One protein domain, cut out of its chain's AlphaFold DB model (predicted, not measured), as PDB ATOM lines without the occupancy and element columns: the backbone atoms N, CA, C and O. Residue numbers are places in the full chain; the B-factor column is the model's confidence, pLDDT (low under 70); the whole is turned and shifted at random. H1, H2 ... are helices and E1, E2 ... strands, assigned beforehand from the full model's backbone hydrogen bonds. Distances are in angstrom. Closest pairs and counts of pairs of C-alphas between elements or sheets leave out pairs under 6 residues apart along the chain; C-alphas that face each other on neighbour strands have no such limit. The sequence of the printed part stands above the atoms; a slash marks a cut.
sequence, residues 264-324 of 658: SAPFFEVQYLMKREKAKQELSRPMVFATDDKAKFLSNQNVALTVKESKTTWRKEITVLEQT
ATOM      1  N   SER A 264     156.595 165.490 136.201       97.06
ATOM      2  CA  SER A 264     156.205 164.079 136.285       97.06
ATOM      3  C   SER A 264     155.026 163.709 135.373       97.06
ATOM      4  O   SER A 264     154.568 162.571 135.419       97.06
ATOM      5  N   ALA A 265     154.507 164.627 134.545       97.94
ATOM      6  CA  ALA A 265     153.267 164.413 133.789       97.94
ATOM      7  C   ALA A 265     153.225 163.140 132.917       97.94
ATOM      8  O   ALA A 265     152.216 162.438 133.019       97.94
ATOM      9  N   PRO A 266     154.270 162.766 132.144       98.31
ATOM     10  CA  PRO A 266     154.230 161.557 131.311       98.31
ATOM     11  C   PRO A 266     153.954 160.281 132.120       98.31
ATOM     12  O   PRO A 266     153.231 159.394 131.673       98.31
ATOM     13  N   PHE A 267     154.459 160.223 133.356       98.00
ATOM     14  CA  PHE A 267     154.290 159.092 134.270       98.00
ATOM     15  C   PHE A 267     152.856 158.941 134.804       98.00
ATOM     16  O   PHE A 267     152.441 157.834 135.149       98.00
ATOM     17  N   PHE A 268     152.078 160.024 134.843       98.25
ATOM     18  CA  PHE A 268     150.665 159.988 135.226       98.25
ATOM     19  C   PHE A 268     149.741 159.858 134.005       98.25
ATOM     20  O   PHE A 268     148.769 159.103 134.060       98.25
ATOM     21  N   GLU A 269     150.087 160.493 132.883       98.50
ATOM     22  CA  GLU A 269     149.386 160.360 131.599       98.50
ATOM     23  C   GLU A 269     149.338 158.891 131.146       98.50
ATOM     24  O   GLU A 269     148.259 158.349 130.914       98.50
ATOM     25  N   VAL A 270     150.475 158.183 131.129       98.50
ATOM     26  CA  VAL A 270     150.517 156.766 130.726       98.50
ATOM     27  C   VAL A 270     149.649 155.868 131.624       98.50
ATOM     28  O   VAL A 270     148.968 154.969 131.129       98.50
ATOM     29  N   GLN A 271     149.583 156.141 132.934       98.06
ATOM     30  CA  GLN A 271     148.696 155.422 133.861       98.06
ATOM     31  C   GLN A 271     147.215 155.682 133.554       98.06
ATOM     32  O   GLN A 271     146.405 154.751 133.571       98.06
ATOM     33  N   TYR A 272     146.856 156.933 133.253       98.12
ATOM     34  CA  TYR A 272     145.504 157.313 132.845       98.12
ATOM     35  C   TYR A 272     145.110 156.636 131.524       98.12
ATOM     36  O   TYR A 272     144.044 156.023 131.433       98.12
ATOM     37  N   LEU A 273     145.997 156.651 130.528       98.25
ATOM     38  CA  LEU A 273     145.773 156.026 129.225       98.25
ATOM     39  C   LEU A 273     145.669 154.496 129.314       98.25
ATOM     40  O   LEU A 273     144.787 153.919 128.678       98.25
ATOM     41  N   MET A 274     146.479 153.828 130.146       97.75
ATOM     42  CA  MET A 274     146.350 152.383 130.392       97.75
ATOM     43  C   MET A 274     145.011 152.028 131.060       97.75
ATOM     44  O   MET A 274     144.383 151.035 130.685       97.75
ATOM     45  N   LYS A 275     144.536 152.843 132.014       96.38
ATOM     46  CA  LYS A 275     143.203 152.681 132.628       96.38
ATOM     47  C   LYS A 275     142.082 152.910 131.608       96.38
ATOM     48  O   LYS A 275     141.128 152.136 131.570       96.38
ATOM     49  N   ARG A 276     142.219 153.912 130.731       96.38
ATOM     50  CA  ARG A 276     141.275 154.184 129.633       96.38
ATOM     51  C   ARG A 276     141.207 153.027 128.635       96.38
ATOM     52  O   ARG A 276     140.114 152.648 128.220       96.38
ATOM     53  N   GLU A 277     142.346 152.440 128.273       97.38
ATOM     54  CA  GLU A 277     142.389 151.290 127.366       97.38
ATOM     55  C   GLU A 277     141.768 150.036 128.011       97.38
ATOM     56  O   GLU A 277     140.988 149.352 127.352       97.38
ATOM     57  N   LYS A 278     141.978 149.797 129.318       94.69
ATOM     58  CA  LYS A 278     141.255 148.745 130.063       94.69
ATOM     59  C   LYS A 278     139.738 148.958 130.031       94.69
ATOM     60  O   LYS A 278     139.002 148.030 129.706       94.69
ATOM     61  N   ALA A 279     139.264 150.177 130.293       94.69
ATOM     62  CA  ALA A 279     137.837 150.500 130.239       94.69
ATOM     63  C   ALA A 279     137.245 150.301 128.827       94.69
ATOM     64  O   ALA A 279     136.132 149.794 128.681       94.69
ATOM     65  N   LYS A 280     138.006 150.624 127.773       95.12
ATOM     66  CA  LYS A 280     137.652 150.340 126.373       95.12
ATOM     67  C   LYS A 280     137.564 148.834 126.099       95.12
ATOM     68  O   LYS A 280     136.563 148.393 125.535       95.12
ATOM     69  N   GLN A 281     138.536 148.032 126.544       91.69
ATOM     70  CA  GLN A 281     138.454 146.566 126.465       91.69
ATOM     71  C   GLN A 281     137.206 146.037 127.186       91.69
ATOM     72  O   GLN A 281     136.484 145.207 126.642       91.69
ATOM     73  N   GLU A 282     136.923 146.522 128.396       90.62
ATOM     74  CA  GLU A 282     135.770 146.097 129.196       90.62
ATOM     75  C   GLU A 282     134.429 146.504 128.576       90.62
ATOM     76  O   GLU A 282     133.455 145.762 128.707       90.62
ATOM     77  N   LEU A 283     134.364 147.637 127.871       90.81
ATOM     78  CA  LEU A 283     133.203 148.051 127.083       90.81
ATOM     79  C   LEU A 283     132.993 147.146 125.858       90.81
ATOM     80  O   LEU A 283     131.857 146.758 125.589       90.81
ATOM     81  N   SER A 284     134.068 146.786 125.151       88.56
ATOM     82  CA  SER A 284     134.015 145.966 123.933       88.56
ATOM     83  C   SER A 284     133.929 144.454 124.176       88.56
ATOM     84  O   SER A 284     133.515 143.728 123.274       88.56
ATOM     85  N   ARG A 285     134.313 143.944 125.356       88.81
ATOM     86  CA  ARG A 285     134.335 142.496 125.625       88.81
ATOM     87  C   ARG A 285     132.913 141.905 125.620       88.81
ATOM     88  O   ARG A 285     132.052 142.435 126.335       88.81
ATOM     89  N   PRO A 286     132.667 140.786 124.908       90.19
ATOM     90  CA  PRO A 286     131.387 140.090 124.961       90.19
ATOM     91  C   PRO A 286     131.073 139.585 126.376       90.19
ATOM     92  O   PRO A 286     131.958 139.334 127.202       90.19
ATOM     93  N   MET A 287     129.782 139.422 126.654       91.25
ATOM     94  CA  MET A 287     129.289 138.771 127.861       91.25
ATOM     95  C   MET A 287     129.289 137.259 127.640       91.25
ATOM     96  O   MET A 287     128.490 136.736 126.866       91.25
ATOM     97  N   VAL A 288     130.195 136.557 128.317       89.75
ATOM     98  CA  VAL A 288     130.360 135.108 128.171       89.75
ATOM     99  C   VAL A 288     129.599 134.368 129.270       89.75
ATOM    100  O   VAL A 288     129.862 134.576 130.453       89.75
ATOM    101  N   PHE A 289     128.697 133.470 128.874       89.88
ATOM    102  CA  PHE A 289     128.084 132.475 129.757       89.88
ATOM    103  C   PHE A 289     128.671 131.100 129.440       89.88
ATOM    104  O   PHE A 289     128.418 130.556 128.366       89.88
ATOM    105  N   ALA A 290     129.444 130.542 130.371       85.81
ATOM    106  CA  ALA A 290     129.893 129.156 130.301       85.81
ATOM    107  C   ALA A 290     128.806 128.223 130.864       85.81
ATOM    108  O   ALA A 290     128.239 128.502 131.922       85.81
ATOM    109  N   THR A 291     128.519 127.128 130.165       86.06
ATOM    110  CA  THR A 291     127.545 126.105 130.571       86.06
ATOM    111  C   THR A 291     128.038 124.713 130.185       86.06
ATOM    112  O   THR A 291     128.704 124.551 129.164       86.06
ATOM    113  N   ASP A 292     127.678 123.711 130.989       83.31
ATOM    114  CA  ASP A 292     127.938 122.296 130.695       83.31
ATOM    115  C   ASP A 292     126.957 121.754 129.618       83.31
ATOM    116  O   ASP A 292     127.183 120.694 129.047       83.31
ATOM    117  N   ASP A 293     125.860 122.480 129.345       88.75
ATOM    118  CA  ASP A 293     124.830 122.159 128.340       88.75
ATOM    119  C   ASP A 293     124.230 123.462 127.777       88.75
ATOM    120  O   ASP A 293     123.528 124.213 128.471       88.75
ATOM    121  N   LYS A 294     124.530 123.777 126.513       92.44
ATOM    122  CA  LYS A 294     124.062 124.997 125.837       92.44
ATOM    123  C   LYS A 294     122.652 124.860 125.287       92.44
ATOM    124  O   LYS A 294     121.931 125.857 125.264       92.44
ATOM    125  N   ALA A 295     122.237 123.660 124.887       92.75
ATOM    126  CA  ALA A 295     120.878 123.409 124.413       92.75
ATOM    127  C   ALA A 295     119.859 123.664 125.535       92.75
ATOM    128  O   ALA A 295     118.883 124.389 125.343       92.75
ATOM    129  N   LYS A 296     120.137 123.172 126.746       92.19
ATOM    130  CA  LYS A 296     119.344 123.431 127.951       92.19
ATOM    131  C   LYS A 296     119.422 124.883 128.405       92.19
ATOM    132  O   LYS A 296     118.383 125.443 128.748       92.19
ATOM    133  N   PHE A 297     120.589 125.528 128.366       90.00
ATOM    134  CA  PHE A 297     120.694 126.962 128.684       90.00
ATOM    135  C   PHE A 297     119.823 127.828 127.752       90.00
ATOM    136  O   PHE A 297     119.118 128.728 128.207       90.00
ATOM    137  N   LEU A 298     119.810 127.508 126.453       93.38
ATOM    138  CA  LEU A 298     119.007 128.185 125.428       93.38
ATOM    139  C   LEU A 298     117.559 127.664 125.317       93.38
ATOM    140  O   LEU A 298     116.785 128.203 124.532       93.38
ATOM    141  N   SER A 299     117.153 126.666 126.110       94.25
ATOM    142  CA  SER A 299     115.760 126.181 126.134       94.25
ATOM    143  C   SER A 299     114.779 127.217 126.695       94.25
ATOM    144  O   SER A 299     113.591 127.203 126.374       94.25
ATOM    145  N   ASN A 300     115.275 128.164 127.497       93.75
ATOM    146  CA  ASN A 300     114.503 129.322 127.912       93.75
ATOM    147  C   ASN A 300     114.387 130.309 126.739       93.75
ATOM    148  O   ASN A 300     115.360 130.969 126.367       93.75
ATOM    149  N   GLN A 301     113.176 130.444 126.194       92.94
ATOM    150  CA  GLN A 301     112.881 131.294 125.040       92.94
ATOM    151  C   GLN A 301     113.340 132.751 125.224       92.94
ATOM    152  O   GLN A 301     113.888 133.331 124.289       92.94
ATOM    153  N   ASN A 302     113.203 133.328 126.424       93.94
ATOM    154  CA  ASN A 302     113.650 134.699 126.692       93.94
ATOM    155  C   ASN A 302     115.181 134.814 126.619       93.94
ATOM    156  O   ASN A 302     115.704 135.782 126.068       93.94
ATOM    157  N   VAL A 303     115.907 133.810 127.125       92.44
ATOM    158  CA  VAL A 303     117.377 133.754 127.050       92.44
ATOM    159  C   VAL A 303     117.827 133.584 125.599       92.44
ATOM    160  O   VAL A 303     118.690 134.332 125.143       92.44
ATOM    161  N   ALA A 304     117.209 132.674 124.840       93.12
ATOM    162  CA  ALA A 304     117.528 132.466 123.427       93.12
ATOM    163  C   ALA A 304     117.273 133.713 122.563       93.12
ATOM    164  O   ALA A 304     118.118 134.065 121.738       93.12
ATOM    165  N   LEU A 305     116.149 134.408 122.777       93.62
ATOM    166  CA  LEU A 305     115.851 135.684 122.118       93.62
ATOM    167  C   LEU A 305     116.891 136.752 122.482       93.62
ATOM    168  O   LEU A 305     117.488 137.335 121.583       93.62
ATOM    169  N   THR A 306     117.203 136.925 123.771       92.81
ATOM    170  CA  THR A 306     118.210 137.897 124.241       92.81
ATOM    171  C   THR A 306     119.596 137.630 123.634       92.81
ATOM    172  O   THR A 306     120.263 138.553 123.166       92.81
ATOM    173  N   VAL A 307     120.024 136.361 123.573       92.88
ATOM    174  CA  VAL A 307     121.286 135.956 122.928       92.88
ATOM    175  C   VAL A 307     121.261 136.257 121.426       92.88
ATOM    176  O   VAL A 307     122.234 136.795 120.899       92.88
ATOM    177  N   LYS A 308     120.155 135.966 120.731       92.62
ATOM    178  CA  LYS A 308     120.005 136.250 119.296       92.62
ATOM    179  C   LYS A 308     120.052 137.754 119.002       92.62
ATOM    180  O   LYS A 308     120.815 138.171 118.135       92.62
ATOM    181  N   GLU A 309     119.301 138.561 119.747       93.06
ATOM    182  CA  GLU A 309     119.271 140.025 119.614       93.06
ATOM    183  C   GLU A 309     120.632 140.669 119.904       93.06
ATOM    184  O   GLU A 309     121.019 141.634 119.242       93.06
ATOM    185  N   SER A 310     121.397 140.126 120.858       93.25
ATOM    186  CA  SER A 310     122.733 140.640 121.190       93.25
ATOM    187  C   SER A 310     123.737 140.555 120.032       93.25
ATOM    188  O   SER A 310     124.697 141.314 120.013       93.25
ATOM    189  N   LYS A 311     123.504 139.668 119.053       90.19
ATOM    190  CA  LYS A 311     124.355 139.485 117.863       90.19
ATOM    191  C   LYS A 311     123.943 140.361 116.678       90.19
ATOM    192  O   LYS A 311     124.698 140.484 115.722       90.19
ATOM    193  N   THR A 312     122.743 140.943 116.717       90.44
ATOM    194  CA  THR A 312     122.187 141.792 115.646       90.44
ATOM    195  C   THR A 312     122.033 143.253 116.070       90.44
ATOM    196  O   THR A 312     121.460 144.051 115.334       90.44
ATOM    197  N   THR A 313     122.501 143.613 117.266       85.94
ATOM    198  CA  THR A 313     122.430 144.969 117.825       85.94
ATOM    199  C   THR A 313     123.806 145.412 118.305       85.94
ATOM    200  O   THR A 313     124.643 144.583 118.642       85.94
ATOM    201  N   TRP A 314     124.036 146.722 118.411       81.69
ATOM    202  CA  TRP A 314     125.283 147.290 118.953       81.69
ATOM    203  C   TRP A 314     125.373 147.213 120.496       81.69
ATOM    204  O   TRP A 314     125.980 148.056 121.155       81.69
ATOM    205  N   ARG A 315     124.691 146.229 121.094       83.12
ATOM    206  CA  ARG A 315     124.806 145.888 122.516       83.12
ATOM    207  C   ARG A 315     126.046 145.007 122.706       83.12
ATOM    208  O   ARG A 315     126.643 144.547 121.737       83.12
ATOM    209  N   LYS A 316     126.431 144.734 123.956       86.00
ATOM    210  CA  LYS A 316     127.428 143.687 124.217       86.00
ATOM    211  C   LYS A 316     126.902 142.357 123.686       86.00
ATOM    212  O   LYS A 316     125.851 141.905 124.143       86.00
ATOM    213  N   GLU A 317     127.637 141.745 122.760       91.75
ATOM    214  CA  GLU A 317     127.331 140.398 122.287       91.75
ATOM    215  C   GLU A 317     127.306 139.439 123.480       91.75
ATOM    216  O   GLU A 317     128.189 139.474 124.342       91.75
ATOM    217  N   ILE A 318     126.299 138.570 123.521       93.25
ATOM    218  CA  ILE A 318     126.208 137.485 124.485       93.25
ATOM    219  C   ILE A 318     126.664 136.194 123.809       93.25
ATOM    220  O   ILE A 318     126.024 135.669 122.891       93.25
ATOM    221  N   THR A 319     127.770 135.648 124.301       91.62
ATOM    222  CA  THR A 319     128.332 134.384 123.840       91.62
ATOM    223  C   THR A 319     128.034 133.302 124.870       91.62
ATOM    224  O   THR A 319     128.565 133.321 125.976       91.62
ATOM    225  N   VAL A 320     127.201 132.324 124.511       91.69
ATOM    226  CA  VAL A 320     127.049 131.101 125.313       91.69
ATOM    227  C   VAL A 320     128.081 130.085 124.833       91.69
ATOM    228  O   VAL A 320     128.007 129.623 123.686       91.69
ATOM    229  N   LEU A 321     129.048 129.769 125.690       89.88
ATOM    230  CA  LEU A 321     130.071 128.756 125.460       89.88
ATOM    231  C   LEU A 321     129.647 127.462 126.154       89.88
ATOM    232  O   LEU A 321     129.444 127.441 127.366       89.88
ATOM    233  N   GLU A 322     129.520 126.393 125.372       90.12
ATOM    234  CA  GLU A 322     129.546 125.042 125.926       90.12
ATOM    235  C   GLU A 322     131.019 124.672 126.085       90.12
ATOM    236  O   GLU A 322     131.769 124.761 125.110       90.12
ATOM    237  N   GLN A 323     131.455 124.370 127.306       87.50
ATOM    238  CA  GLN A 323     132.870 124.156 127.599       87.50
ATOM    239  C   GLN A 323     133.037 123.063 128.652       87.50
ATOM    240  O   GLN A 323     132.520 123.184 129.761       87.50
ATOM    241  N   THR A 324     133.795 122.015 128.329       89.06
ATOM    242  CA  THR A 324     134.114 120.963 129.305       89.06
ATOM    243  C   THR A 324     135.105 121.470 130.357       89.06
ATOM    244  O   THR A 324     135.837 122.444 130.139       89.06
TER     245      THR A 324
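What this domain is: This is residues 264 to 324 of the 658 residues of the protein "Cytochrome oxidase Cu insertion factor, SCO1/SenC/PrrC family" of Aquiflexum balticum DSM 16537 (UniProt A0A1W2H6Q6). The model is a small head with one long straight arm: the head is built round a pair of parallel strands, E1 and E2, and the arm is residues 264 to 282, nearly the whole of helix H1, sticking out from it. In the head, the chain loops from E1 through the short H2 and the longer H3 back to E2, with H3 packing next to E2. The printed part has 61 residues, with three named helices and two named strands in the order H1, E1, H2, H3, E2; the class is mixed, helices and strands, and the sheet has the order E1, E2, parallel. The whole is extended, with a radius of gyration of the C-alphas of 17.3 A, and it is only just flat, spanning 56 by 28 by 12 A.

How they stand to each other: E1, residues 287 to 291, and E2, residues 318 to 322, are parallel neighbours, with 23 degrees between their directions. N 289 and O 319 are within hydrogen-bond range at 2.9 A, as are N 321 and O 289 at 2.9 A. With H2, residues 294 to 297, and H3, residues 301 to 310, they form a strand-helix-strand unit, two parallel neighbour strands with helices between them along the chain, and its crossover is right-handed. The closest C-alphas of H3 and E2 are those of Val 307 and Ile 318, 5.4 A apart. H3 and E1 are apart. The closest C-alphas of H2 and E2 are those of Lys 294 and Glu 322, 5.5 A apart. H2 and H3 are close but not clearly touching, their closest C-alphas, Phe 297 and Val 303, being 7.7 A apart. H1, residues 265 to 284, touches no helix and is apart from E2. Every O i to N i+4 pair is within hydrogen-bond range in H3, 15 of 16 are in H1, and H2 is too short for such a pair.

Where its parts are: E1 is 13.1 A long and E2 13.0 A, from first to last C-alpha. E1 begins at C-alpha 287, (129.289, 138.771, 127.861), and E2 ends at C-alpha 322, (129.546, 125.042, 125.926). H3 is 14.1 A long and H2 4.8 A. H1 is 28.4 A long and begins at C-alpha 265, (153.267, 164.413, 133.789).

The domain as a whole: The C-alphas of Ser 264 and Ser 299 are the two farthest apart, at 56.3 A. Without the stretch that stands free, residues 264 to 282, the body has 42 residues and spans 27 by 22 by 10 A. The printed part has no cut. The links H1 to E1, E1 to H2 and H2 to H3 are tight, and the link H3 to E2, with 7 residues, is short. The mean pLDDT of the printed part is 92.3, and no printed residue is under 70.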